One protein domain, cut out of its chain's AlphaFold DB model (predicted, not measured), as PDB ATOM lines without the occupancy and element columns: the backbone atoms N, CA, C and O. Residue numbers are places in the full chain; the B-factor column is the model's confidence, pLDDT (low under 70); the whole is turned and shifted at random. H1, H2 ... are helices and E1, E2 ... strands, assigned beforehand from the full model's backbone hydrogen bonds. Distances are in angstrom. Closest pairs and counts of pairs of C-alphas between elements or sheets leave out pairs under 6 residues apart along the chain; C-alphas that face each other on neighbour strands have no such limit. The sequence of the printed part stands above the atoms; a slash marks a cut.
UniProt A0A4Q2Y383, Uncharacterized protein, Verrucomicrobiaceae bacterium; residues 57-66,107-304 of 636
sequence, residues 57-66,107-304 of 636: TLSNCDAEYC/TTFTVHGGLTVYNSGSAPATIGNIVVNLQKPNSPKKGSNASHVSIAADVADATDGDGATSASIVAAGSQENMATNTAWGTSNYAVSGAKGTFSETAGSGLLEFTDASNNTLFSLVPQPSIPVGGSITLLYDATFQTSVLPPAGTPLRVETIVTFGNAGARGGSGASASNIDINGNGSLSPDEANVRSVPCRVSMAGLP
ATOM      1  N   THR A  57     171.312 155.111-298.787       94.56
ATOM      2  CA  THR A  57     170.492 156.323-298.884       94.56
ATOM      3  C   THR A  57     169.503 156.148-300.032       94.56
ATOM      4  O   THR A  57     169.868 155.582-301.063       94.56
ATOM      5  N   LEU A  58     168.270 156.622-299.842       94.75
ATOM      6  CA  LEU A  58     167.283 156.738-300.911       94.75
ATOM      7  C   LEU A  58     167.272 158.176-301.430       94.75
ATOM      8  O   LEU A  58     167.310 159.120-300.641       94.75
ATOM      9  N   SER A  59     167.258 158.333-302.746       92.62
ATOM     10  CA  SER A  59     167.238 159.628-303.440       92.62
ATOM     11  C   SER A  59     166.379 159.534-304.698       92.62
ATOM     12  O   SER A  59     165.967 158.433-305.047       92.62
ATOM     13  N   ASN A  60     166.099 160.671-305.350       89.56
ATOM     14  CA  ASN A  60     165.215 160.750-306.526       89.56
ATOM     15  C   ASN A  60     163.895 160.010-306.293       89.56
ATOM     16  O   ASN A  60     163.509 159.141-307.064       89.56
ATOM     17  N   CYS A  61     163.289 160.278-305.140       92.94
ATOM     18  CA  CYS A  61     162.043 159.638-304.785       92.94
ATOM     19  C   CYS A  61     160.901 160.474-305.298       92.94
ATOM     20  O   CYS A  61     160.725 161.612-304.856       92.94
ATOM     21  N   ASP A  62     160.131 159.870-306.176       95.38
ATOM     22  CA  ASP A  62     158.957 160.486-306.742       95.38
ATOM     23  C   ASP A  62     157.901 159.420-306.989       95.38
ATOM     24  O   ASP A  62     158.217 158.234-307.102       95.38
ATOM     25  N   ALA A  63     156.646 159.838-306.986       95.81
ATOM     26  CA  ALA A  63     155.529 158.945-307.180       95.81
ATOM     27  C   ALA A  63     154.292 159.712-307.623       95.81
ATOM     28  O   ALA A  63     153.928 160.736-307.042       95.81
ATOM     29  N   GLU A  64     153.607 159.134-308.592       95.25
ATOM     30  CA  GLU A  64     152.310 159.568-309.080       95.25
ATOM     31  C   GLU A  64     151.368 158.360-309.087       95.25
ATOM     32  O   GLU A  64     151.790 157.222-308.879       95.25
ATOM     33  N   TYR A  65     150.068 158.580-309.267       95.88
ATOM     34  CA  TYR A  65     149.118 157.474-309.337       95.88
ATOM     35  C   TYR A  65     148.216 157.587-310.557       95.88
ATOM     36  O   TYR A  65     147.803 158.680-310.946       95.88
ATOM     37  N   CYS A  66     147.840 156.432-311.085       95.56
ATOM     38  CA  CYS A  66     146.768 156.264-312.047       95.56
ATOM     39  C   CYS A  66     145.527 155.768-311.307       95.56
ATOM     40  O   CYS A  66     145.572 154.756-310.611       95.56
ATOM     41  N   THR A 107     137.608 149.477-312.389       95.44
ATOM     42  CA  THR A 107     138.405 150.593-311.887       95.44
ATOM     43  C   THR A 107     139.677 150.075-311.227       95.44
ATOM     44  O   THR A 107     139.607 149.186-310.376       95.44
ATOM     45  N   THR A 108     140.814 150.667-311.570       95.62
ATOM     46  CA  THR A 108     142.131 150.333-311.024       95.62
ATOM     47  C   THR A 108     142.743 151.539-310.319       95.62
ATOM     48  O   THR A 108     142.385 152.686-310.600       95.62
ATOM     49  N   PHE A 109     143.626 151.280-309.357       97.19
ATOM     50  CA  PHE A 109     144.430 152.306-308.705       97.19
ATOM     51  C   PHE A 109     145.865 151.804-308.584       97.19
ATOM     52  O   PHE A 109     146.121 150.857-307.841       97.19
ATOM     53  N   THR A 110     146.783 152.448-309.290       97.06
ATOM     54  CA  THR A 110     148.198 152.070-309.326       97.06
ATOM     55  C   THR A 110     149.040 153.268-308.947       97.06
ATOM     56  O   THR A 110     148.827 154.359-309.467       97.06
ATOM     57  N   VAL A 111     149.986 153.083-308.034       97.44
ATOM     58  CA  VAL A 111     151.024 154.064-307.730       97.44
ATOM     59  C   VAL A 111     152.262 153.694-308.529       97.44
ATOM     60  O   VAL A 111     152.837 152.630-308.319       97.44
ATOM     61  N   HIS A 112     152.673 154.606-309.395       96.31
ATOM     62  CA  HIS A 112     153.915 154.537-310.142       96.31
ATOM     63  C   HIS A 112     154.956 155.372-309.413       96.31
ATOM     64  O   HIS A 112     154.687 156.523-309.067       96.31
ATOM     65  N   GLY A 113     156.140 154.832-309.159       95.50
ATOM     66  CA  GLY A 113     157.178 155.598-308.485       95.50
ATOM     67  C   GLY A 113     158.590 155.241-308.892       95.50
ATOM     68  O   GLY A 113     158.866 154.184-309.443       95.50
ATOM     69  N   GLY A 114     159.500 156.161-308.599       94.62
ATOM     70  CA  GLY A 114     160.932 156.008-308.803       94.62
ATOM     71  C   GLY A 114     161.677 156.161-307.486       94.62
ATOM     72  O   GLY A 114     161.297 156.974-306.641       94.62
ATOM     73  N   LEU A 115     162.747 155.389-307.295       95.44
ATOM     74  CA  LEU A 115     163.740 155.650-306.255       95.44
ATOM     75  C   LEU A 115     165.135 155.156-306.644       95.44
ATOM     76  O   LEU A 115     165.307 154.087-307.222       95.44
ATOM     77  N   THR A 116     166.163 155.894-306.242       95.31
ATOM     78  CA  THR A 116     167.557 155.448-306.330       95.31
ATOM     79  C   THR A 116     168.039 154.944-304.976       95.31
ATOM     80  O   THR A 116     168.087 155.698-304.001       95.31
ATOM     81  N   VAL A 117     168.464 153.684-304.937       96.00
ATOM     82  CA  VAL A 117     169.109 153.028-303.797       96.00
ATOM     83  C   VAL A 117     170.622 153.146-303.963       96.00
ATOM     84  O   VAL A 117     171.190 152.512-304.847       96.00
ATOM     85  N   TYR A 118     171.296 153.928-303.116       96.31
ATOM     86  CA  TYR A 118     172.755 154.104-303.164       96.31
ATOM     87  C   TYR A 118     173.437 153.590-301.896       96.31
ATOM     88  O   TYR A 118     173.104 154.033-300.794       96.31
ATOM     89  N   ASN A 119     174.427 152.702-302.034       96.88
ATOM     90  CA  ASN A 119     175.207 152.188-300.907       96.88
ATOM     91  C   ASN A 119     176.509 152.980-300.704       96.88
ATOM     92  O   ASN A 119     177.548 152.700-301.299       96.88
ATOM     93  N   SER A 120     176.458 153.923-299.770       94.88
ATOM     94  CA  SER A 120     177.596 154.728-299.297       94.88
ATOM     95  C   SER A 120     178.474 154.035-298.241       94.88
ATOM     96  O   SER A 120     179.399 154.648-297.707       94.88
ATOM     97  N   GLY A 121     178.140 152.798-297.862       93.44
ATOM     98  CA  GLY A 121     178.813 152.063-296.794       93.44
ATOM     99  C   GLY A 121     180.202 151.544-297.170       93.44
ATOM    100  O   GLY A 121     180.701 151.755-298.266       93.44
ATOM    101  N   SER A 122     180.821 150.818-296.244       93.75
ATOM    102  CA  SER A 122     182.075 150.082-296.439       93.75
ATOM    103  C   SER A 122     181.878 148.573-296.635       93.75
ATOM    104  O   SER A 122     182.863 147.854-296.796       93.75
ATOM    105  N   ALA A 123     180.631 148.088-296.630       94.62
ATOM    106  CA  ALA A 123     180.261 146.710-296.963       94.62
ATOM    107  C   ALA A 123     179.096 146.661-297.972       94.62
ATOM    108  O   ALA A 123     178.326 147.626-298.049       94.62
ATOM    109  N   PRO A 124     178.935 145.557-298.729       97.25
ATOM    110  CA  PRO A 124     177.766 145.343-299.580       97.25
ATOM    111  C   PRO A 124     176.459 145.330-298.775       97.25
ATOM    112  O   PRO A 124     176.395 144.746-297.692       97.25
ATOM    113  N   ALA A 125     175.417 145.954-299.319       97.50
ATOM    114  CA  ALA A 125     174.094 146.010-298.706       97.50
ATOM    115  C   ALA A 125     173.199 144.928-299.317       97.50
ATOM    116  O   ALA A 125     172.924 144.987-300.512       97.50
ATOM    117  N   THR A 126     172.767 143.939-298.539       97.69
ATOM    118  CA  THR A 126     171.803 142.923-298.991       97.69
ATOM    119  C   THR A 126     170.388 143.460-298.818       97.69
ATOM    120  O   THR A 126     170.013 143.830-297.709       97.69
ATOM    121  N   ILE A 127     169.608 143.562-299.894       98.19
ATOM    122  CA  ILE A 127     168.229 144.061-299.819       98.19
ATOM    123  C   ILE A 127     167.332 142.893-299.428       98.19
ATOM    124  O   ILE A 127     167.238 141.923-300.170       98.19
ATOM    125  N   GLY A 128     166.725 142.959-298.245       97.69
ATOM    126  CA  GLY A 128     165.840 141.903-297.752       97.69
ATOM    127  C   GLY A 128     164.411 142.077-298.240       97.69
ATOM    128  O   GLY A 128     163.822 141.127-298.734       97.69
ATOM    129  N   ASN A 129     163.877 143.294-298.128       98.44
ATOM    130  CA  ASN A 129     162.523 143.617-298.566       98.44
ATOM    131  C   ASN A 129     162.379 145.076-298.990       98.44
ATOM    132  O   ASN A 129     163.179 145.945-298.610       98.44
ATOM    133  N   ILE A 130     161.315 145.322-299.749       98.50
ATOM    134  CA  ILE A 130     160.807 146.642-300.089       98.50
ATOM    135  C   ILE A 130     159.315 146.677-299.739       98.50
ATOM    136  O   ILE A 130     158.570 145.761-300.068       98.50
ATOM    137  N   VAL A 131     158.884 147.736-299.056       98.50
ATOM    138  CA  VAL A 131     157.478 147.977-298.703       98.50
ATOM    139  C   VAL A 131     157.008 149.248-299.387       98.50
ATOM    140  O   VAL A 131     157.656 150.279-299.215       98.50
ATOM    141  N   VAL A 132     155.872 149.209-300.081       98.44
ATOM    142  CA  VAL A 132     155.181 150.396-300.605       98.44
ATOM    143  C   VAL A 132     153.891 150.599-299.811       98.44
ATOM    144  O   VAL A 132     152.894 149.911-299.999       98.44
ATOM    145  N   ASN A 133     153.914 151.540-298.868       98.12
ATOM    146  CA  ASN A 133     152.800 151.812-297.961       98.12
ATOM    147  C   ASN A 133     151.985 153.022-298.444       98.12
ATOM    148  O   ASN A 133     152.448 154.165-298.349       98.12
ATOM    149  N   LEU A 134     150.761 152.787-298.921       98.06
ATOM    150  CA  LEU A 134     149.812 153.838-299.280       98.06
ATOM    151  C   LEU A 134     149.169 154.408-298.014       98.06
ATOM    152  O   LEU A 134     148.605 153.685-297.197       98.06
ATOM    153  N   GLN A 135     149.213 155.724-297.853       96.69
ATOM    154  CA  GLN A 135     148.811 156.421-296.638       96.69
ATOM    155  C   GLN A 135     147.857 157.583-296.929       96.69
ATOM    156  O   GLN A 135     147.900 158.227-297.977       96.69
ATOM    157  N   LYS A 136     147.043 157.911-295.925       93.88
ATOM    158  CA  LYS A 136     146.219 159.128-295.864       93.88
ATOM    159  C   LYS A 136     146.532 159.924-294.598       93.88
ATOM    160  O   LYS A 136     147.003 159.337-293.621       93.88
ATOM    161  N   PRO A 137     146.217 161.229-294.554       90.62
ATOM    162  CA  PRO A 137     146.283 161.998-293.324       90.62
ATOM    163  C   PRO A 137     145.457 161.364-292.204       90.62
ATOM    164  O   PRO A 137     144.350 160.859-292.418       90.62
ATOM    165  N   ASN A 138     145.979 161.428-290.984       81.12
ATOM    166  CA  ASN A 138     145.200 161.092-289.803       81.12
ATOM    167  C   ASN A 138     144.126 162.175-289.544       81.12
ATOM    168  O   ASN A 138     144.221 163.313-290.007       81.12
ATOM    169  N   SER A 139     143.068 161.845-288.795       60.69
ATOM    170  CA  SER A 139     142.116 162.876-288.368       60.69
ATOM    171  C   SER A 139     142.773 163.780-287.310       60.69
ATOM    172  O   SER A 139     143.228 163.261-286.287       60.69
ATOM    173  N   PRO A 140     142.744 165.122-287.449       53.31
ATOM    174  CA  PRO A 140     143.373 166.045-286.495       53.31
ATOM    175  C   PRO A 140     142.733 166.035-285.092       53.31
ATOM    176  O   PRO A 140     143.212 166.703-284.178       53.31
ATOM    177  N   LYS A 141     141.635 165.293-284.882       50.12
ATOM    178  CA  LYS A 141     140.797 165.378-283.676       50.12
ATOM    179  C   LYS A 141     141.283 164.577-282.458       50.12
ATOM    180  O   LYS A 141     140.580 164.588-281.449       50.12
ATOM    181  N   LYS A 142     142.433 163.886-282.485       49.19
ATOM    182  CA  LYS A 142     142.819 163.015-281.351       49.19
ATOM    183  C   LYS A 142     144.328 162.833-281.112       49.19
ATOM    184  O   LYS A 142     144.814 161.713-281.086       49.19
ATOM    185  N   GLY A 143     145.057 163.930-280.881       51.50
ATOM    186  CA  GLY A 143     146.291 163.953-280.068       51.50
ATOM    187  C   GLY A 143     147.467 163.036-280.455       51.50
ATOM    188  O   GLY A 143     148.363 162.860-279.634       51.50
ATOM    189  N   SER A 144     147.478 162.442-281.652       57.38
ATOM    190  CA  SER A 144     148.602 161.653-282.167       57.38
ATOM    191  C   SER A 144     149.517 162.528-283.021       57.38
ATOM    192  O   SER A 144     149.043 163.289-283.863       57.38
ATOM    193  N   ASN A 145     150.829 162.382-282.827       63.34
ATOM    194  CA  ASN A 145     151.854 163.062-283.625       63.34
ATOM    195  C   ASN A 145     152.085 162.392-284.997       63.34
ATOM    196  O   ASN A 145     152.837 162.928-285.807       63.34
ATOM    197  N   ALA A 146     151.479 161.227-285.265       70.19
ATOM    198  CA  ALA A 146     151.608 160.529-286.544       70.19
ATOM    199  C   ALA A 146     150.661 161.146-287.575       70.19
ATOM    200  O   ALA A 146     149.477 160.839-287.570       70.19
ATOM    201  N   SER A 147     151.169 162.022-288.443       81.44
ATOM    202  CA  SER A 147     150.352 162.808-289.380       81.44
ATOM    203  C   SER A 147     149.603 161.983-290.431       81.44
ATOM    204  O   SER A 147     148.687 162.508-291.056       81.44
ATOM    205  N   HIS A 148     149.970 160.714-290.623       90.94
ATOM    206  CA  HIS A 148     149.372 159.815-291.604       90.94
ATOM    207  C   HIS A 148     149.179 158.412-291.019       90.94
ATOM    208  O   HIS A 148     149.810 158.061-290.020       90.94
ATOM    209  N   VAL A 149     148.302 157.636-291.651       93.12
ATOM    210  CA  VAL A 149     148.049 156.220-291.361       93.12
ATOM    211  C   VAL A 149     147.948 155.432-292.661       93.12
ATOM    212  O   VAL A 149     147.447 155.966-293.657       93.12
ATOM    213  N   SER A 150     148.367 154.168-292.635       95.38
ATOM    214  CA  SER A 150     148.224 153.252-293.766       95.38
ATOM    215  C   SER A 150     146.767 153.036-294.167       95.38
ATOM    216  O   SER A 150     145.881 152.827-293.332       95.38
ATOM    217  N   ILE A 151     146.555 153.055-295.476       96.00
ATOM    218  CA  ILE A 151     145.386 152.529-296.170       96.00
ATOM    219  C   ILE A 151     145.659 151.063-296.512       96.00
ATOM    220  O   ILE A 151     144.895 150.190-296.132       96.00
ATOM    221  N   ALA A 152     146.777 150.789-297.173       97.62
ATOM    222  CA  ALA A 152     147.221 149.453-297.547       97.62
ATOM    223  C   ALA A 152     148.744 149.477-297.713       97.62
ATOM    224  O   ALA A 152     149.342 150.551-297.793       97.62
ATOM    225  N   ALA A 153     149.365 148.306-297.721       97.81
ATOM    226  CA  ALA A 153     150.783 148.170-298.009       97.81
ATOM    227  C   ALA A 153     150.974 146.962-298.912       97.81
ATOM    228  O   ALA A 153     150.465 145.895-298.571       97.81
ATOM    229  N   ASP A 154     151.704 147.153-299.999       98.25
ATOM    230  CA  ASP A 154     152.199 146.059-300.828       98.25
ATOM    231  C   ASP A 154     153.643 145.799-300.412       98.25
ATOM    232  O   ASP A 154     154.396 146.739-300.095       98.25
ATOM    233  N   VAL A 155     154.019 144.530-300.319       98.00
ATOM    234  CA  VAL A 155     155.328 144.144-299.794       98.00
ATOM    235  C   VAL A 155     155.982 143.126-300.705       98.00
ATOM    236  O   VAL A 155     155.348 142.199-301.177       98.00
ATOM    237  N   ALA A 156     157.288 143.268-300.900       98.00
ATOM    238  CA  ALA A 156     158.079 142.263-301.583       98.00
ATOM    239  C   ALA A 156     159.319 141.930-300.760       98.00
ATOM    240  O   ALA A 156     159.950 142.829-300.191       98.00
ATOM    241  N   ASP A 157     159.695 140.655-300.708       97.62
ATOM    242  CA  ASP A 157     160.905 140.203-300.023       97.62
ATOM    243  C   ASP A 157     161.795 139.313-300.896       97.62
ATOM    244  O   ASP A 157     161.497 138.997-302.046       97.62
ATOM    245  N   ALA A 158     162.960 138.967-300.364       97.12
ATOM    246  CA  ALA A 158     163.980 138.229-301.086       97.12
ATOM    247  C   ALA A 158     163.781 136.704-301.127       97.12
ATOM    248  O   ALA A 158     164.603 136.005-301.731       97.12
ATOM    249  N   THR A 159     162.720 136.188-300.504       97.12
ATOM    250  CA  THR A 159     162.344 134.770-300.545       97.12
ATOM    251  C   THR A 159     161.192 134.548-301.512       97.12
ATOM    252  O   THR A 159     161.315 133.733-302.426       97.12
ATOM    253  N   ASP A 160     160.112 135.304-301.338       96.19
ATOM    254  CA  ASP A 160     158.846 135.117-302.039       96.19
ATOM    255  C   ASP A 160     158.601 136.188-303.117       96.19
ATOM    256  O   ASP A 160     157.664 136.064-303.910       96.19
ATOM    257  N   GLY A 161     159.454 137.216-303.212       96.25
ATOM    258  CA  GLY A 161     159.250 138.328-304.139       96.25
ATOM    259  C   GLY A 161     157.957 139.058-303.797       96.25
ATOM    260  O   GLY A 161     157.675 139.285-302.624       96.25
ATOM    261  N   ASP A 162     157.159 139.368-304.814       94.94
ATOM    262  CA  ASP A 162     155.797 139.907-304.676       94.94
ATOM    263  C   ASP A 162     154.790 138.898-304.075       94.94
ATOM    264  O   ASP A 162     153.694 139.249-303.667       94.94
ATOM    265  N   GLY A 163     155.155 137.615-303.950       96.06
ATOM    266  CA  GLY A 163     154.332 136.636-303.232       96.06
ATOM    267  C   GLY A 163     154.335 136.815-301.706       96.06
ATOM    268  O   GLY A 163     153.610 136.098-301.005       96.06
ATOM    269  N   ALA A 164     155.166 137.717-301.179       97.25
ATOM    270  CA  ALA A 164     155.288 137.972-299.753       97.25
ATOM    271  C   ALA A 164     154.025 138.653-299.205       97.25
ATOM    272  O   ALA A 164     153.590 139.685-299.683       97.25
ATOM    273  N   THR A 165     153.460 138.123-298.119       97.62
ATOM    274  CA  THR A 165     152.257 138.715-297.482       97.62
ATOM    275  C   THR A 165     152.583 139.602-296.280       97.62
ATOM    276  O   THR A 165     151.701 140.195-295.648       97.62
ATOM    277  N   SER A 166     153.859 139.672-295.901       97.94
ATOM    278  CA  SER A 166     154.338 140.549-294.841       97.94
ATOM    279  C   SER A 166     155.825 140.820-294.986       97.94
ATOM    280  O   SER A 166     156.569 139.937-295.392       97.94
ATOM    281  N   ALA A 167     156.270 141.994-294.546       98.25
ATOM    282  CA  ALA A 167     157.682 142.342-294.500       98.25
ATOM    283  C   ALA A 167     158.042 142.955-293.148       98.25
ATOM    284  O   ALA A 167     157.337 143.822-292.612       98.25
ATOM    285  N   SER A 168     159.163 142.507-292.582       98.25
ATOM    286  CA  SER A 168     159.700 143.082-291.351       98.25
ATOM    287  C   SER A 168     160.727 144.166-291.653       98.25
ATOM    288  O   SER A 168     161.622 144.008-292.477       98.25
ATOM    289  N   ILE A 169     160.616 145.268-290.925       97.62
ATOM    290  CA  ILE A 169     161.469 146.446-291.038       97.62
ATOM    291  C   ILE A 169     162.026 146.821-289.664       97.62
ATOM    292  O   ILE A 169     161.531 146.385-288.619       97.62
ATOM    293  N   VAL A 170     163.004 147.722-289.629       96.88
ATOM    294  CA  VAL A 170     163.304 148.454-288.396       96.88
ATOM    295  C   VAL A 170     162.174 149.447-288.145       96.88
ATOM    296  O   VAL A 170     161.967 150.355-288.946       96.88
ATOM    297  N   ALA A 171     161.471 149.321-287.016       94.50
ATOM    298  CA  ALA A 171     160.280 150.120-286.706       94.50
ATOM    299  C   ALA A 171     160.538 151.634-286.777       94.50
ATOM    300  O   ALA A 171     159.680 152.394-287.210       94.50
ATOM    301  N   ALA A 172     161.741 152.073-286.391       91.88
ATOM    302  CA  ALA A 172     162.154 153.476-286.451       91.88
ATOM    303  C   ALA A 172     162.352 154.016-287.884       91.88
ATOM    304  O   ALA A 172     162.534 155.221-288.057       91.88
ATOM    305  N   GLY A 173     162.364 153.144-288.898       91.81
ATOM    306  CA  GLY A 173     162.434 153.518-290.310       91.81
ATOM    307  C   GLY A 173     161.109 154.064-290.849       91.81
ATOM    308  O   GLY A 173     161.127 154.956-291.695       91.81
ATOM    309  N   SER A 174     159.968 153.606-290.330       92.31
ATOM    310  CA  SER A 174     158.648 154.131-290.703       92.31
ATOM    311  C   SER A 174     158.176 155.218-289.729       92.31
ATOM    312  O   SER A 174     158.579 155.268-288.566       92.31
ATOM    313  N   GLN A 175     157.311 156.112-290.215       88.81
ATOM    314  CA  GLN A 175     156.551 157.041-289.368       88.81
ATOM    315  C   GLN A 175     155.239 156.439-288.846       88.81
ATOM    316  O   GLN A 175     154.518 157.111-288.104       88.81
ATOM    317  N   GLU A 176     154.918 155.200-289.222       89.00
ATOM    318  CA  GLU A 176     153.727 154.517-288.741       89.00
ATOM    319  C   GLU A 176     153.750 154.340-287.222       89.00
ATOM    320  O   GLU A 176     154.748 153.972-286.595       89.00
ATOM    321  N   ASN A 177     152.594 154.582-286.612       90.12
ATOM    322  CA  ASN A 177     152.376 154.355-285.197       90.12
ATOM    323  C   ASN A 177     151.313 153.276-285.039       90.12
ATOM    324  O   ASN A 177     150.156 153.532-285.355       90.12
ATOM    325  N   MET A 178     151.688 152.116-284.493       91.12
ATOM    326  CA  MET A 178     150.796 150.959-284.332       91.12
ATOM    327  C   MET A 178     149.434 151.345-283.735       91.12
ATOM    328  O   MET A 178     148.406 151.066-284.331       91.12
ATOM    329  N   ALA A 179     149.403 152.071-282.612       89.06
ATOM    330  CA  ALA A 179     148.141 152.452-281.971       89.06
ATOM    331  C   ALA A 179     147.274 153.387-282.839       89.06
ATOM    332  O   ALA A 179     146.049 153.288-282.828       89.06
ATOM    333  N   THR A 180     147.898 154.296-283.593       88.38
ATOM    334  CA  THR A 180     147.189 155.217-284.496       88.38
ATOM    335  C   THR A 180     146.698 154.489-285.747       88.38
ATOM    336  O   THR A 180     145.559 154.698-286.157       88.38
ATOM    337  N   ASN A 181     147.520 153.603-286.309       89.88
ATOM    338  CA  ASN A 181     147.182 152.769-287.455       89.88
ATOM    339  C   ASN A 181     146.032 151.806-287.112       89.88
ATOM    340  O   ASN A 181     145.059 151.741-287.854       89.88
ATOM    341  N   THR A 182     146.050 151.183-285.929       90.06
ATOM    342  CA  THR A 182     144.926 150.366-285.447       90.06
ATOM    343  C   THR A 182     143.636 151.171-285.282       90.06
ATOM    344  O   THR A 182     142.547 150.674-285.547       90.06
ATOM    345  N   ALA A 183     143.734 152.422-284.827       88.25
ATOM    346  CA  ALA A 183     142.557 153.245-284.569       88.25
ATOM    347  C   ALA A 183     141.948 153.880-285.834       88.25
ATOM    348  O   ALA A 183     140.753 154.178-285.830       88.25
ATOM    349  N   TRP A 184     142.747 154.145-286.875       88.12
ATOM    350  CA  TRP A 184     142.336 154.999-288.003       88.12
ATOM    351  C   TRP A 184     142.777 154.528-289.397       88.12
ATOM    352  O   TRP A 184     142.262 155.047-290.397       88.12
ATOM    353  N   GLY A 185     143.742 153.614-289.462       89.31
ATOM    354  CA  GLY A 185     144.193 152.938-290.676       89.31
ATOM    355  C   GLY A 185     143.566 151.552-290.797       89.31
ATOM    356  O   GLY A 185     142.477 151.305-290.274       89.31
ATOM    357  N   THR A 186     144.261 150.640-291.469       91.81
ATOM    358  CA  THR A 186     143.808 149.255-291.686       91.81
ATOM    359  C   THR A 186     144.361 148.243-290.689       91.81
ATOM    360  O   THR A 186     144.110 147.050-290.830       91.81
ATOM    361  N   SER A 187     145.041 148.695-289.628       93.88
ATOM    362  CA  SER A 187     145.698 147.817-288.645       93.88
ATOM    363  C   SER A 187     146.748 146.890-289.268       93.88
ATOM    364  O   SER A 187     147.005 145.809-288.745       93.88
ATOM    365  N   ASN A 188     147.360 147.312-290.373       96.12
ATOM    366  CA  ASN A 188     148.304 146.518-291.156       96.12
ATOM    367  C   ASN A 188     149.768 146.708-290.723       96.12
ATOM    368  O   ASN A 188     150.677 146.217-291.386       96.12
ATOM    369  N   TYR A 189     149.997 147.426-289.618       97.00
ATOM    370  CA  TYR A 189     151.318 147.667-289.052       97.00
ATOM    371  C   TYR A 189     151.385 147.279-287.572       97.00
ATOM    372  O   TYR A 189     150.636 147.800-286.739       97.00
ATOM    373  N   ALA A 190     152.332 146.404-287.234       97.12
ATOM    374  CA  ALA A 190     152.605 145.950-285.873       97.12
ATOM    375  C   ALA A 190     154.047 146.264-285.455       97.12
ATOM    376  O   ALA A 190     154.948 146.327-286.288       97.12
ATOM    377  N   VAL A 191     154.285 146.432-284.149       96.00
ATOM    378  CA  VAL A 191     155.629 146.666-283.596       96.00
ATOM    379  C   VAL A 191     155.908 145.700-282.447       96.00
ATOM    380  O   VAL A 191     155.117 145.591-281.512       96.00
ATOM    381  N   SER A 192     157.066 145.036-282.486       96.31
ATOM    382  CA  SER A 192     157.599 144.206-281.402       96.31
ATOM    383  C   SER A 192     159.069 144.553-281.158       96.31
ATOM    384  O   SER A 192     159.951 144.232-281.956       96.31
ATOM    385  N   GLY A 193     159.345 145.260-280.059       94.06
ATOM    386  CA  GLY A 193     160.674 145.811-279.793       94.06
ATOM    387  C   GLY A 193     161.095 146.807-280.879       94.06
ATOM    388  O   GLY A 193     160.398 147.788-281.121       94.06
ATOM    389  N   ALA A 194     162.234 146.553-281.528       94.06
ATOM    390  CA  ALA A 194     162.730 147.368-282.640       94.06
ATOM    391  C   ALA A 194     162.200 146.923-284.018       94.06
ATOM    392  O   ALA A 194     162.474 147.593-285.013       94.06
ATOM    393  N   LYS A 195     161.457 145.810-284.084       95.88
ATOM    394  CA  LYS A 195     160.891 145.270-285.320       95.88
ATOM    395  C   LYS A 195     159.525 145.886-285.592       95.88
ATOM    396  O   LYS A 195     158.637 145.791-284.746       95.88
ATOM    397  N   GLY A 196     159.368 146.491-286.762       97.06
ATOM    398  CA  GLY A 196     158.073 146.808-287.354       97.06
ATOM    399  C   GLY A 196     157.712 145.722-288.362       97.06
ATOM    400  O   GLY A 196     158.606 145.154-288.981       97.06
ATOM    401  N   THR A 197     156.433 145.421-288.529       98.19
ATOM    402  CA  THR A 197     155.965 144.464-289.537       98.19
ATOM    403  C   THR A 197     154.776 145.068-290.258       98.19
ATOM    404  O   THR A 197     153.786 145.411-289.609       98.19
ATOM    405  N   PHE A 198     154.899 145.202-291.576       98.44
ATOM    406  CA  PHE A 198     153.774 145.464-292.463       98.44
ATOM    407  C   PHE A 198     153.199 144.137-292.930       98.44
ATOM    408  O   PHE A 198     153.952 143.213-293.235       98.44
ATOM    409  N   SER A 199     151.878 144.049-292.970       98.12
ATOM    410  CA  SER A 199     151.158 142.931-293.565       98.12
ATOM    411  C   SER A 199     150.294 143.443-294.699       98.12
ATOM    412  O   SER A 199     149.699 144.519-294.593       98.12
ATOM    413  N   GLU A 200     150.197 142.659-295.760       97.75
ATOM    414  CA  GLU A 200     149.231 142.926-296.808       97.75
ATOM    415  C   GLU A 200     147.808 142.787-296.274       97.75
ATOM    416  O   GLU A 200     147.521 142.083-295.298       97.75
ATOM    417  N   THR A 201     146.894 143.507-296.906       95.88
ATOM    418  CA  THR A 201     145.475 143.489-296.557       95.88
ATOM    419  C   THR A 201     144.649 143.190-297.793       95.88
ATOM    420  O   THR A 201     145.163 143.142-298.902       95.88
ATOM    421  N   ALA A 202     143.329 143.098-297.638       93.75
ATOM    422  CA  ALA A 202     142.430 143.073-298.791       93.75
ATOM    423  C   ALA A 202     142.512 144.345-299.666       93.75
ATOM    424  O   ALA A 202     141.885 144.381-300.714       93.75
ATOM    425  N   GLY A 203     143.211 145.395-299.215       96.00
ATOM    426  CA  GLY A 203     143.508 146.592-299.996       96.00
ATOM    427  C   GLY A 203     144.771 146.507-300.853       96.00
ATOM    428  O   GLY A 203     144.962 147.390-301.685       96.00
ATOM    429  N   SER A 204     145.610 145.496-300.627       97.62
ATOM    430  CA  SER A 204     146.889 145.299-301.311       97.62
ATOM    431  C   SER A 204     146.706 144.633-302.678       97.62
ATOM    432  O   SER A 204     145.646 144.056-302.965       97.62
ATOM    433  N   GLY A 205     147.725 144.722-303.521       96.44
ATOM    434  CA  GLY A 205     147.770 144.104-304.841       96.44
ATOM    435  C   GLY A 205     149.199 143.795-305.276       96.44
ATOM    436  O   GLY A 205     150.050 143.510-304.450       96.44
ATOM    437  N   LEU A 206     149.424 143.798-306.587       96.81
ATOM    438  CA  LEU A 206     150.712 143.525-307.222       96.81
ATOM    439  C   LEU A 206     151.712 144.668-306.983       96.81
ATOM    440  O   LEU A 206     151.348 145.833-307.178       96.81
ATOM    441  N   LEU A 207     152.960 144.320-306.668       97.31
ATOM    442  CA  LEU A 207     154.122 145.198-306.581       97.31
ATOM    443  C   LEU A 207     155.259 144.708-307.495       97.31
ATOM    444  O   LEU A 207     155.957 143.733-307.217       97.31
ATOM    445  N   GLU A 208     155.510 145.452-308.571       96.81
ATOM    446  CA  GLU A 208     156.573 145.149-309.536       96.81
ATOM    447  C   GLU A 208     157.687 146.195-309.502       96.81
ATOM    448  O   GLU A 208     157.461 147.359-309.173       96.81
ATOM    449  N   PHE A 209     158.905 145.779-309.865       95.19
ATOM    450  CA  PHE A 209     160.067 146.659-309.960       95.19
ATOM    451  C   PHE A 209     160.758 146.518-311.312       95.19
ATOM    452  O   PHE A 209     161.002 145.409-311.780       95.19
ATOM    453  N   THR A 210     161.179 147.635-311.896       94.56
ATOM    454  CA  THR A 210     161.985 147.687-313.122       94.56
ATOM    455  C   THR A 210     163.262 148.485-312.870       94.56
ATOM    456  O   THR A 210     163.230 149.561-312.275       94.56
ATOM    457  N   ASP A 211     164.410 147.979-313.317       90.62
ATOM    458  CA  ASP A 211     165.669 148.727-313.298       90.62
ATOM    459  C   ASP A 211     165.654 149.787-314.409       90.62
ATOM    460  O   ASP A 211     165.645 149.477-315.604       90.62
ATOM    461  N   ALA A 212     165.681 151.061-314.014       89.25
ATOM    462  CA  ALA A 212     165.583 152.194-314.930       89.25
ATOM    463  C   ALA A 212     166.761 152.292-315.918       89.25
ATOM    464  O   ALA A 212     166.650 152.960-316.944       89.25
ATOM    465  N   SER A 213     167.905 151.666-315.624       85.06
ATOM    466  CA  SER A 213     169.103 151.764-316.468       85.06
ATOM    467  C   SER A 213     169.026 150.910-317.736       85.06
ATOM    468  O   SER A 213     169.674 151.224-318.735       85.06
ATOM    469  N   ASN A 214     168.250 149.826-317.696       85.44
ATOM    470  CA  ASN A 214     168.174 148.833-318.768       85.44
ATOM    471  C   ASN A 214     166.737 148.392-319.095       85.44
ATOM    472  O   ASN A 214     166.557 147.583-320.005       85.44
ATOM    473  N   ASN A 215     165.740 148.931-318.386       84.56
ATOM    474  CA  ASN A 215     164.324 148.609-318.526       84.56
ATOM    475  C   ASN A 215     164.027 147.104-318.378       84.56
ATOM    476  O   ASN A 215     163.206 146.545-319.105       84.56
ATOM    477  N   THR A 216     164.748 146.429-317.477       88.00
ATOM    478  CA  THR A 216     164.533 145.009-317.160       88.00
ATOM    479  C   THR A 216     163.860 144.843-315.805       88.00
ATOM    480  O   THR A 216     164.099 145.629-314.887       88.00
ATOM    481  N   LEU A 217     163.035 143.802-315.674       88.12
ATOM    482  CA  LEU A 217     162.393 143.442-314.412       88.12
ATOM    483  C   LEU A 217     163.459 143.216-313.328       88.12
ATOM    484  O   LEU A 217     164.357 142.383-313.482       88.12
ATOM    485  N   PHE A 218     163.342 143.942-312.221       89.00
ATOM    486  CA  PHE A 218     164.175 143.770-311.043       89.00
ATOM    487  C   PHE A 218     163.499 142.798-310.075       89.00
ATOM    488  O   PHE A 218     162.404 143.048-309.581       89.00
ATOM    489  N   SER A 219     164.174 141.688-309.783       91.06
ATOM    490  CA  SER A 219     163.693 140.684-308.832       91.06
ATOM    491  C   SER A 219     164.452 140.786-307.512       91.06
ATOM    492  O   SER A 219     165.682 140.859-307.501       91.06
ATOM    493  N   LEU A 220     163.724 140.715-306.394       92.88
ATOM    494  CA  LEU A 220     164.317 140.486-305.072       92.88
ATOM    495  C   LEU A 220     164.730 139.019-304.865       92.88
ATOM    496  O   LEU A 220     165.450 138.722-303.916       92.88
ATOM    497  N   VAL A 221     164.313 138.113-305.754       93.75
ATOM    498  CA  VAL A 221     164.615 136.679-305.701       93.75
ATOM    499  C   VAL A 221     165.573 136.311-306.846       93.75
ATOM    500  O   VAL A 221     165.180 136.397-308.015       93.75
ATOM    501  N   PRO A 222     166.815 135.867-306.565       94.06
ATOM    502  CA  PRO A 222     167.442 135.737-305.245       94.06
ATOM    503  C   PRO A 222     167.853 137.092-304.640       94.06
ATOM    504  O   PRO A 222     168.057 138.054-305.378       94.06
ATOM    505  N   GLN A 223     168.062 137.124-303.315       95.81
ATOM    506  CA  GLN A 223     168.400 138.333-302.546       95.81
ATOM    507  C   GLN A 223     169.492 139.194-303.215       95.81
ATOM    508  O   GLN A 223     170.656 138.771-303.278       95.81
ATOM    509  N   PRO A 224     169.171 140.413-303.686       96.19
ATOM    510  CA  PRO A 224     170.141 141.247-304.373       96.19
ATOM    511  C   PRO A 224     171.072 141.948-303.380       96.19
ATOM    512  O   PRO A 224     170.708 142.262-302.242       96.19
ATOM    513  N   SER A 225     172.296 142.235-303.830       97.00
ATOM    514  CA  SER A 225     173.288 142.971-303.048       97.00
ATOM    515  C   SER A 225     173.815 144.179-303.811       97.00
ATOM    516  O   SER A 225     174.331 144.047-304.919       97.00
ATOM    517  N   ILE A 226     173.719 145.360-303.198       97.12
ATOM    518  CA  ILE A 226     174.267 146.597-303.750       97.12
ATOM    519  C   ILE A 226     175.721 146.736-303.278       97.12
ATOM    520  O   ILE A 226     175.962 146.876-302.067       97.12
ATOM    521  N   PRO A 227     176.709 146.703-304.191       97.56
ATOM    522  CA  PRO A 227     178.114 146.796-303.820       97.56
ATOM    523  C   PRO A 227     178.437 148.159-303.197       97.56
ATOM    524  O   PRO A 227     177.674 149.117-303.308       97.56
ATOM    525  N   VAL A 228     179.587 148.256-302.530       96.00
ATOM    526  CA  VAL A 228     180.094 149.528-301.993       96.00
ATOM    527  C   VAL A 228     180.257 150.545-303.124       96.00
ATOM    528  O   VAL A 228     180.910 150.247-304.122       96.00
ATOM    529  N   GLY A 229     179.665 151.730-302.969       94.06
ATOM    530  CA  GLY A 229     179.636 152.769-304.003       94.06
ATOM    531  C   GLY A 229     178.695 152.466-305.174       94.06
ATOM    532  O   GLY A 229     178.629 153.258-306.109       94.06
ATOM    533  N   GLY A 230     177.976 151.342-305.140       95.75
ATOM    534  CA  GLY A 230     176.975 150.987-306.137       95.75
ATOM    535  C   GLY A 230     175.648 151.707-305.912       95.75
ATOM    536  O   GLY A 230     175.288 152.052-304.780       95.75
ATOM    537  N   SER A 231     174.900 151.877-306.997       95.38
ATOM    538  CA  SER A 231     173.517 152.346-306.981       95.38
ATOM    539  C   SER A 231     172.656 151.552-307.948       95.38
ATOM    540  O   SER A 231     173.154 151.086-308.971       95.38
ATOM    541  N   ILE A 232     171.363 151.481-307.658       94.94
ATOM    542  CA  ILE A 232     170.333 151.053-308.602       94.94
ATOM    543  C   ILE A 232     169.167 152.036-308.539       94.94
ATOM    544  O   ILE A 232     168.808 152.496-307.453       94.94
ATOM    545  N   THR A 233     168.600 152.377-309.692       94.94
ATOM    546  CA  THR A 233     167.369 153.163-309.771       94.94
ATOM    547  C   THR A 233     166.233 152.222-310.126       94.94
ATOM    548  O   THR A 233     166.256 151.594-311.180       94.94
ATOM    549  N   LEU A 234     165.270 152.117-309.219       95.31
ATOM    550  CA  LEU A 234     164.100 151.271-309.348       95.31
ATOM    551  C   LEU A 234     162.904 152.136-309.721       95.31
ATOM    552  O   LEU A 234     162.602 153.112-309.035       95.31
ATOM    553  N   LEU A 235     162.242 151.743-310.795       95.94
ATOM    554  CA  LEU A 235     160.855 152.065-311.085       95.94
ATOM    555  C   LEU A 235     159.991 151.022-310.388       95.94
ATOM    556  O   LEU A 235     160.379 149.855-310.363       95.94
ATOM    557  N   TYR A 236     158.858 151.415-309.825       96.44
ATOM    558  CA  TYR A 236     157.913 150.473-309.242       96.44
ATOM    559  C   TYR A 236     156.475 150.803-309.603       96.44
ATOM    560  O   TYR A 236     156.116 151.977-309.709       96.44
ATOM    561  N   ASP A 237     155.676 149.746-309.707       96.88
ATOM    562  CA  ASP A 237     154.234 149.789-309.916       96.88
ATOM    563  C   ASP A 237     153.575 149.046-308.753       96.88
ATOM    564  O   ASP A 237     153.771 147.845-308.597       96.88
ATOM    565  N   ALA A 238     152.843 149.770-307.904       97.81
ATOM    566  CA  ALA A 238     152.143 149.221-306.740       97.81
ATOM    567  C   ALA A 238     150.631 149.383-306.918       97.81
ATOM    568  O   ALA A 238     150.125 150.509-306.983       97.81
ATOM    569  N   THR A 239     149.904 148.277-307.040       97.88
ATOM    570  CA  THR A 239     148.463 148.279-307.322       97.88
ATOM    571  C   THR A 239     147.657 148.083-306.044       97.88
ATOM    572  O   THR A 239     147.866 147.142-305.293       97.88
ATOM    573  N   PHE A 240     146.661 148.935-305.814       98.12
ATOM    574  CA  PHE A 240     145.808 148.863-304.629       98.12
ATOM    575  C   PHE A 240     144.345 148.665-305.013       98.12
ATOM    576  O   PHE A 240     143.850 149.190-306.015       98.12
ATOM    577  N   GLN A 241     143.604 147.948-304.171       97.62
ATOM    578  CA  GLN A 241     142.176 147.756-304.390       97.62
ATOM    579  C   GLN A 241     141.418 149.070-304.185       97.62
ATOM    580  O   GLN A 241     141.502 149.727-303.146       97.62
ATOM    581  N   THR A 242     140.575 149.429-305.148       96.69
ATOM    582  CA  THR A 242     139.815 150.690-305.114       96.69
ATOM    583  C   THR A 242     138.803 150.754-303.966       96.69
ATOM    584  O   THR A 242     138.430 151.838-303.520       96.69
ATOM    585  N   SER A 243     138.404 149.597-303.427       95.94
ATOM    586  CA  SER A 243     137.468 149.472-302.305       95.94
ATOM    587  C   SER A 243     137.995 150.035-300.980       95.94
ATOM    588  O   SER A 243     137.189 150.336-300.095       95.94
ATOM    589  N   VAL A 244     139.317 150.201-300.833       94.69
ATOM    590  CA  VAL A 244     139.940 150.743-299.612       94.69
ATOM    591  C   VAL A 244     140.317 152.222-299.720       94.69
ATOM    592  O   VAL A 244     140.761 152.815-298.731       94.69
ATOM    593  N   LEU A 245     140.138 152.838-300.892       95.62
ATOM    594  CA  LEU A 245     140.524 154.227-301.119       95.62
ATOM    595  C   LEU A 245     139.700 155.196-300.252       95.62
ATOM    596  O   LEU A 245     138.518 154.966-299.977       95.62
ATOM    597  N   PRO A 246     140.308 156.303-299.787       94.38
ATOM    598  CA  PRO A 246     139.595 157.306-299.013       94.38
ATOM    599  C   PRO A 246     138.611 158.098-299.894       94.38
ATOM    600  O   PRO A 246     138.668 158.029-301.118       94.38
ATOM    601  N   PRO A 247     137.728 158.914-299.295       94.44
ATOM    602  CA  PRO A 247     136.864 159.807-300.059       94.44
ATOM    603  C   PRO A 247     137.651 160.764-300.964       94.44
ATOM    604  O   PRO A 247     138.746 161.214-300.603       94.44
ATOM    605  N   ALA A 248     137.044 161.140-302.089       95.12
ATOM    606  CA  ALA A 248     137.587 162.127-303.015       95.12
ATOM    607  C   ALA A 248     138.016 163.432-302.318       95.12
ATOM    608  O   ALA A 248     137.406 163.881-301.344       95.12
ATOM    609  N   GLY A 249     139.085 164.041-302.824       93.38
ATOM    610  CA  GLY A 249     139.746 165.216-302.266       93.38
ATOM    611  C   GLY A 249     140.704 164.913-301.111       93.38
ATOM    612  O   GLY A 249     141.415 165.816-300.675       93.38
ATOM    613  N   THR A 250     140.762 163.671-300.612       93.69
ATOM    614  CA  THR A 250     141.742 163.280-299.589       93.69
ATOM    615  C   THR A 250     143.134 163.204-300.221       93.69
ATOM    616  O   THR A 250     143.309 162.397-301.136       93.69
ATOM    617  N   PRO A 251     144.124 164.000-299.766       92.25
ATOM    618  CA  PRO A 251     145.493 163.882-300.254       92.25
ATOM    619  C   PRO A 251     146.076 162.533-299.845       92.25
ATOM    620  O   PRO A 251     145.788 162.026-298.756       92.25
ATOM    621  N   LEU A 252     146.898 161.968-300.718       95.81
ATOM    622  CA  LEU A 252     147.552 160.687-300.496       95.81
ATOM    623  C   LEU A 252     149.043 160.892-300.240       95.81
ATOM    624  O   LEU A 252     149.637 161.913-300.592       95.81
ATOM    625  N   ARG A 253     149.661 159.905-299.605       96.38
ATOM    626  CA  ARG A 253     151.110 159.812-299.470       96.38
ATOM    627  C   ARG A 253     151.510 158.373-299.719       96.38
ATOM    628  O   ARG A 253     150.838 157.477-299.222       96.38
ATOM    629  N   VAL A 254     152.601 158.153-300.433       97.31
ATOM    630  CA  VAL A 254     153.249 156.844-300.473       97.31
ATOM    631  C   VAL A 254     154.520 156.897-299.635       97.31
ATOM    632  O   VAL A 254     155.262 157.884-299.661       97.31
ATOM    633  N   GLU A 255     154.733 155.868-298.823       97.44
ATOM    634  CA  GLU A 255     155.969 155.638-298.085       97.44
ATOM    635  C   GLU A 255     156.608 154.347-298.596       97.44
ATOM    636  O   GLU A 255     156.153 153.256-298.262       97.44
ATOM    637  N   THR A 256     157.673 154.482-299.380       98.00
ATOM    638  CA  THR A 256     158.455 153.351-299.886       98.00
ATOM    639  C   THR A 256     159.637 153.104-298.962       98.00
ATOM    640  O   THR A 256     160.418 154.015-298.698       98.00
ATOM    641  N   ILE A 257     159.782 151.899-298.422       98.25
ATOM    642  CA  ILE A 257     160.800 151.563-297.423       98.25
ATOM    643  C   ILE A 257     161.671 150.449-297.971       98.25
ATOM    644  O   ILE A 257     161.174 149.366-298.246       98.25
ATOM    645  N   VAL A 258     162.975 150.698-298.060       98.25
ATOM    646  CA  VAL A 258     163.962 149.674-298.416       98.25
ATOM    647  C   VAL A 258     164.658 149.202-297.148       98.25
ATOM    648  O   VAL A 258     165.230 150.012-296.406       98.25
ATOM    649  N   THR A 259     164.620 147.896-296.897       98.38
ATOM    650  CA  THR A 259     165.248 147.276-295.729       98.38
ATOM    651  C   THR A 259     166.433 146.420-296.148       98.38
ATOM    652  O   THR A 259     166.328 145.593-297.052       98.38
ATOM    653  N   PHE A 260     167.570 146.613-295.478       98.06
ATOM    654  CA  PHE A 260     168.823 145.967-295.849       98.06
ATOM    655  C   PHE A 260     169.628 145.447-294.652       98.06
ATOM    656  O   PHE A 260     169.576 146.009-293.551       98.06
ATOM    657  N   GLY A 261     170.381 144.374-294.899       97.06
ATOM    658  CA  GLY A 261     171.318 143.749-293.969       97.06
ATOM    659  C   GLY A 261     172.723 144.359-294.024       97.06
ATOM    660  O   GLY A 261     172.997 145.310-294.756       97.06
ATOM    661  N   ASN A 262     173.646 143.818-293.231       95.62
ATOM    662  CA  ASN A 262     175.028 144.289-293.074       95.62
ATOM    663  C   ASN A 262     175.158 145.746-292.590       95.62
ATOM    664  O   ASN A 262     176.221 146.345-292.734       95.62
ATOM    665  N   ALA A 263     174.125 146.336-291.984       92.81
ATOM    666  CA  ALA A 263     174.101 147.762-291.635       92.81
ATOM    667  C   ALA A 263     175.065 148.160-290.496       92.81
ATOM    668  O   ALA A 263     175.251 149.348-290.226       92.81
ATOM    669  N   GLY A 264     175.668 147.180-289.811       90.06
ATOM    670  CA  GLY A 264     176.510 147.395-288.631       90.06
ATOM    671  C   GLY A 264     175.727 147.919-287.419       90.06
ATOM    672  O   GLY A 264     174.559 148.289-287.517       90.06
ATOM    673  N   ALA A 265     176.358 147.951-286.244       83.75
ATOM    674  CA  ALA A 265     175.736 148.487-285.033       83.75
ATOM    675  C   ALA A 265     175.823 150.024-285.027       83.75
ATOM    676  O   ALA A 265     176.874 150.596-284.732       83.75
ATOM    677  N   ARG A 266     174.717 150.711-285.340       78.00
ATOM    678  CA  ARG A 266     174.639 152.181-285.365       78.00
ATOM    679  C   ARG A 266     173.525 152.677-284.443       78.00
ATOM    680  O   ARG A 266     172.402 152.197-284.536       78.00
ATOM    681  N   GLY A 267     173.819 153.640-283.568       70.94
ATOM    682  CA  GLY A 267     172.818 154.300-282.713       70.94
ATOM    683  C   GLY A 267     172.260 155.598-283.318       70.94
ATOM    684  O   GLY A 267     172.877 156.178-284.209       70.94
ATOM    685  N   GLY A 268     171.119 156.083-282.804       63.91
ATOM    686  CA  GLY A 268     170.523 157.383-283.166       63.91
ATOM    687  C   GLY A 268     169.349 157.323-284.159       63.91
ATOM    688  O   GLY A 268     168.620 156.336-284.217       63.91
ATOM    689  N   SER A 269     169.126 158.404-284.921       49.91
ATOM    690  CA  SER A 269     168.105 158.441-285.984       49.91
ATOM    691  C   SER A 269     168.521 157.520-287.137       49.91
ATOM    692  O   SER A 269     169.630 157.642-287.660       49.91
ATOM    693  N   GLY A 270     167.663 156.558-287.490       61.03
ATOM    694  CA  GLY A 270     168.024 155.463-288.393       61.03
ATOM    695  C   GLY A 270     168.972 154.439-287.757       61.03
ATOM    696  O   GLY A 270     169.819 153.898-288.464       61.03
ATOM    697  N   ALA A 271     168.877 154.223-286.440       79.12
ATOM    698  CA  ALA A 271     169.615 153.172-285.746       79.12
ATOM    699  C   ALA A 271     169.364 151.804-286.385       79.12
ATOM    700  O   ALA A 271     168.240 151.494-286.788       79.12
ATOM    701  N   SER A 272     170.412 150.989-286.443       88.69
ATOM    702  CA  SER A 272     170.274 149.594-286.841       88.69
ATOM    703  C   SER A 272     169.581 148.815-285.727       88.69
ATOM    704  O   SER A 272     169.769 149.104-284.543       88.69
ATOM    705  N   ALA A 273     168.806 147.805-286.097       93.69
ATOM    706  CA  ALA A 273     168.254 146.840-285.162       93.69
ATOM    707  C   ALA A 273     168.852 145.470-285.448       93.69
ATOM    708  O   ALA A 273     169.073 145.094-286.596       93.69
ATOM    709  N   SER A 274     169.136 144.731-284.388       94.38
ATOM    710  CA  SER A 274     169.722 143.405-284.505       94.38
ATOM    711  C   SER A 274     168.651 142.328-284.627       94.38
ATOM    712  O   SER A 274     167.622 142.417-283.955       94.38
ATOM    713  N   ASN A 275     168.955 141.280-285.399       94.75
ATOM    714  CA  ASN A 275     168.183 140.039-285.471       94.75
ATOM    715  C   ASN A 275     166.737 140.235-285.966       94.75
ATOM    716  O   ASN A 275     165.786 139.779-285.325       94.75
ATOM    717  N   ILE A 276     166.578 140.926-287.095       97.06
ATOM    718  CA  ILE A 276     165.303 141.029-287.812       97.06
ATOM    719  C   ILE A 276     165.438 140.223-289.099       97.06
ATOM    720  O   ILE A 276     166.290 140.552-289.910       97.06
ATOM    721  N   ASP A 277     164.594 139.210-289.270       97.62
ATOM    722  CA  ASP A 277     164.426 138.498-290.542       97.62
ATOM    723  C   ASP A 277     163.769 139.453-291.543       97.62
ATOM    724  O   ASP A 277     162.634 139.885-291.333       97.62
ATOM    725  N   ILE A 278     164.524 139.859-292.558       97.44
ATOM    726  CA  ILE A 278     164.111 140.821-293.578       97.44
ATOM    727  C   ILE A 278     163.926 140.177-294.936       97.44
ATOM    728  O   ILE A 278     163.278 140.796-295.772       97.44
ATOM    729  N   ASN A 279     164.498 138.999-295.170       96.44
ATOM    730  CA  ASN A 279     164.317 138.284-296.425       96.44
ATOM    731  C   ASN A 279     163.080 137.380-296.427       96.44
ATOM    732  O   ASN A 279     162.753 136.876-297.492       96.44
ATOM    733  N   GLY A 280     162.410 137.180-295.286       96.31
ATOM    734  CA  GLY A 280     161.140 136.456-295.205       96.31
ATOM    735  C   GLY A 280     161.282 134.939-295.084       96.31
ATOM    736  O   GLY A 280     160.281 134.226-295.069       96.31
ATOM    737  N   ASN A 281     162.503 134.410-294.944       96.12
ATOM    738  CA  ASN A 281     162.725 132.961-294.931       96.12
ATOM    739  C   ASN A 281     162.392 132.285-293.580       96.12
ATOM    740  O   ASN A 281     162.535 131.066-293.435       96.12
ATOM    741  N   GLY A 282     161.970 133.057-292.573       95.88
ATOM    742  CA  GLY A 282     161.607 132.581-291.239       95.88
ATOM    743  C   GLY A 282     162.801 132.298-290.322       95.88
ATOM    744  O   GLY A 282     162.620 131.767-289.220       95.88
ATOM    745  N   SER A 283     164.023 132.619-290.746       96.38
ATOM    746  CA  SER A 283     165.266 132.368-290.020       96.38
ATOM    747  C   SER A 283     166.208 133.571-290.090       96.38
ATOM    748  O   SER A 283     166.129 134.391-290.989       96.38
ATOM    749  N   LEU A 284     167.105 133.695-289.111       97.06
ATOM    750  CA  LEU A 284     168.067 134.796-289.082       97.06
ATOM    751  C   LEU A 284     169.342 134.414-289.828       97.06
ATOM    752  O   LEU A 284     170.080 133.516-289.411       97.06
ATOM    753  N   SER A 285     169.616 135.152-290.891       95.69
ATOM    754  CA  SER A 285     170.789 135.025-291.746       95.69
ATOM    755  C   SER A 285     171.947 135.884-291.203       95.69
ATOM    756  O   SER A 285     171.723 136.838-290.449       95.69
ATOM    757  N   PRO A 286     173.219 135.581-291.531       95.88
ATOM    758  CA  PRO A 286     174.359 136.346-291.013       95.88
ATOM    759  C   PRO A 286     174.319 137.848-291.333       95.88
ATOM    760  O   PRO A 286     174.753 138.661-290.515       95.88
ATOM    761  N   ASP A 287     173.793 138.224-292.496       94.50
ATOM    762  CA  ASP A 287     173.619 139.616-292.916       94.50
ATOM    763  C   ASP A 287     172.495 140.337-292.152       94.50
ATOM    764  O   ASP A 287     172.489 141.563-292.054       94.50
ATOM    765  N   GLU A 288     171.603 139.594-291.503       96.44
ATOM    766  CA  GLU A 288     170.464 140.101-290.727       96.44
ATOM    767  C   GLU A 288     170.808 140.332-289.246       96.44
ATOM    768  O   GLU A 288     169.983 140.771-288.436       96.44
ATOM    769  N   ALA A 289     172.072 140.098-288.875       94.31
ATOM    770  CA  ALA A 289     172.583 140.387-287.540       94.31
ATOM    771  C   ALA A 289     172.441 141.875-287.178       94.31
ATOM    772  O   ALA A 289     172.236 142.203-286.009       94.31
ATOM    773  N   ASN A 290     172.540 142.772-288.167       95.19
ATOM    774  CA  ASN A 290     172.229 144.193-288.031       95.19
ATOM    775  C   ASN A 290     171.545 144.701-289.302       95.19
ATOM    776  O   ASN A 290     172.151 144.749-290.372       95.19
ATOM    777  N   VAL A 291     170.306 145.143-289.139       96.81
ATOM    778  CA  VAL A 291     169.415 145.583-290.208       96.81
ATOM    779  C   VAL A 291     169.128 147.067-290.066       96.81
ATOM    780  O   VAL A 291     169.042 147.587-288.950       96.81
ATOM    781  N   ARG A 292     168.913 147.749-291.192       96.25
ATOM    782  CA  ARG A 292     168.372 149.110-291.219       96.25
ATOM    783  C   ARG A 292     167.310 149.252-292.307       96.25
ATOM    784  O   ARG A 292     167.412 148.645-293.366       96.25
ATOM    785  N   SER A 293     166.321 150.100-292.044       96.81
ATOM    786  CA  SER A 293     165.283 150.472-293.010       96.81
ATOM    787  C   SER A 293     165.380 151.956-293.331       96.81
ATOM    788  O   SER A 293     165.548 152.783-292.426       96.81
ATOM    789  N   VAL A 294     165.296 152.294-294.615       96.44
ATOM    790  CA  VAL A 294     165.362 153.672-295.110       96.44
ATOM    791  C   VAL A 294     164.064 153.974-295.850       96.44
ATOM    792  O   VAL A 294     163.756 153.277-296.812       96.44
ATOM    793  N   PRO A 295     163.285 154.969-295.403       96.50
ATOM    794  CA  PRO A 295     162.047 155.363-296.055       96.50
ATOM    795  C   PRO A 295     162.286 156.442-297.116       96.50
ATOM    796  O   PRO A 295     163.146 157.311-296.955       96.50
ATOM    797  N   CYS A 296     161.415 156.469-298.112       95.38
ATOM    798  CA  CYS A 296     161.151 157.613-298.957       95.38
ATOM    799  C   CYS A 296     159.665 157.929-298.970       95.38
ATOM    800  O   CYS A 296     158.840 157.026-298.913       95.38
ATOM    801  N   ARG A 297     159.316 159.217-298.947       95.31
ATOM    802  CA  ARG A 297     157.936 159.663-298.733       95.31
ATOM    803  C   ARG A 297     157.571 160.708-299.762       95.31
ATOM    804  O   ARG A 297     158.204 161.760-299.787       95.31
ATOM    805  N   VAL A 298     156.528 160.432-300.531       96.00
ATOM    806  CA  VAL A 298     156.040 161.322-301.583       96.00
ATOM    807  C   VAL A 298     154.575 161.628-301.320       96.00
ATOM    808  O   VAL A 298     153.759 160.721-301.152       96.00
ATOM    809  N   SER A 299     154.247 162.914-301.213       95.31
ATOM    810  CA  SER A 299     152.863 163.380-301.129       95.31
ATOM    811  C   SER A 299     152.310 163.549-302.535       95.31
ATOM    812  O   SER A 299     152.924 164.224-303.353       95.31
ATOM    813  N   MET A 300     151.140 162.975-302.780       94.56
ATOM    814  CA  MET A 300     150.471 162.983-304.076       94.56
ATOM    815  C   MET A 300     149.210 163.850-304.017       94.56
ATOM    816  O   MET A 300     148.745 164.244-302.938       94.56
ATOM    817  N   ALA A 301     148.650 164.146-305.189       90.94
ATOM    818  CA  ALA A 301     147.395 164.875-305.306       90.94
ATOM    819  C   ALA A 301     146.244 164.187-304.544       90.94
ATOM    820  O   ALA A 301     146.302 163.015-304.165       90.94
ATOM    821  N   GLY A 302     145.186 164.956-304.279       93.44
ATOM    822  CA  GLY A 302     143.965 164.407-303.700       93.44
ATOM    823  C   GLY A 302     143.238 163.504-304.687       93.44
ATOM    824  O   GLY A 302     143.105 163.868-305.853       93.44
ATOM    825  N   LEU A 303     142.717 162.376-304.197       94.62
ATOM    826  CA  LEU A 303     141.959 161.432-305.019       94.62
ATOM    827  C   LEU A 303     140.820 162.165-305.762       94.62
ATOM    828  O   LEU A 303     140.057 162.885-305.111       94.62
ATOM    829  N   PRO A 304     140.667 162.030-307.089       95.19
ATOM    830  CA  PRO A 304     139.605 162.722-307.813       95.19
ATOM    831  C   PRO A 304     138.224 162.132-307.478       95.19
ATOM    832  O   PRO A 304     138.096 161.094-306.832       95.19
TER     833      PRO A 304
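What this domain is: This is residues 57 to 66 and 107 to 304 of the 636 residues of an uncharacterized protein of Verrucomicrobiaceae bacterium (UniProt A0A4Q2Y383). Look for three crossed sheets stacked face to face: the four-stranded sheet of E4, E3, E10 and E11 is in the middle, the four-stranded sheet of E1, E2, E9 and E8 covers one face, and the small sheet of E5, E7 and E6 covers part of the other. The short helix H1 sits at the margin by E4 and E6, and H2 lies at the periphery. The printed part has 208 residues, with named elements in the order E1 E2 E3 E4 E5 H1 E6 E7 E8 E9 E10 H2 E11; its class is mostly strand, and each sheet is antiparallel throughout. It is compact, with a radius of gyration of the C-alphas of 16.1 A and spans of 46 by 39 by 27 A.

Where its parts are: Find C-alpha 125 at (174.094, 146.010, -298.706); from there E3, residues 125 to 137, runs 32.5 A and bends by 65 degrees at residue 128. Beside it are E4, residues 148 to 157, and E10, residues 251 to 260, 29.7 A long; E11, residues 292 to 302, ends at (143.965, 164.407, -303.700). E1, residues 57 to 66, begins at (170.492, 156.323, -298.884); E2, residues 107 to 119, runs 38.4 A, with E9 at residues 231 to 240 and E8 at 207 to 211. Look for E5 at residues 166 to 170, H1 at 178 to 184, E6 at 189 to 192, E7 at 195 to 199 and H2 at 286 to 289.

How they stand to each other: In the sheet E4 E3 E10 E11, check N 132 and O 154 at 2.9 A, N 133 and O 255 at 2.9 A, and N 256 and O 296 at 2.8 A. The sheet E1 E2 E9 E8 is face to face with it, strands at 45 degrees; the closest C-alphas of E1 and E11 are those of Asp 62 and Val 298, 6.0 A apart. Within it find N 64 and O 112 at 2.9 A, N 113 and O 236 at 2.9 A, and N 210 and O 235 at 2.8 A. The sheet E5 E7 E6 also faces E4 E3 E10 E11, strands at 64 degrees, completing a stack of sheets, face to face in turn; look at N 169 and O 196, 2.8 A, and N 190 and O 197, 3.0 A. E5, H1 and E6 form a split strand-helix-strand unit, E7 between its strands, with a right-handed crossover. H1 is on the sheet E4 E3 E10 E11 at a height of 6.3 A, over none of its strands, but only just: 2 of its C-alphas fall on E4. H2 only grazes that sheet with residues 287 to 288. In H1 every O i to N i+4 pair is within hydrogen-bond range; H2 is too short for one.

The domain as a whole: The C-alphas farthest apart, of Lys 141 and Asn 214, are 47.5 A apart. Residues 67 to 106 are not printed; C-alphas 66 and 107 are 10.1 A apart across the cut. The links E8 to E9 and E10 to H2 are long. Confidence is under 70 at residues 139 to 145 and 268 to 270.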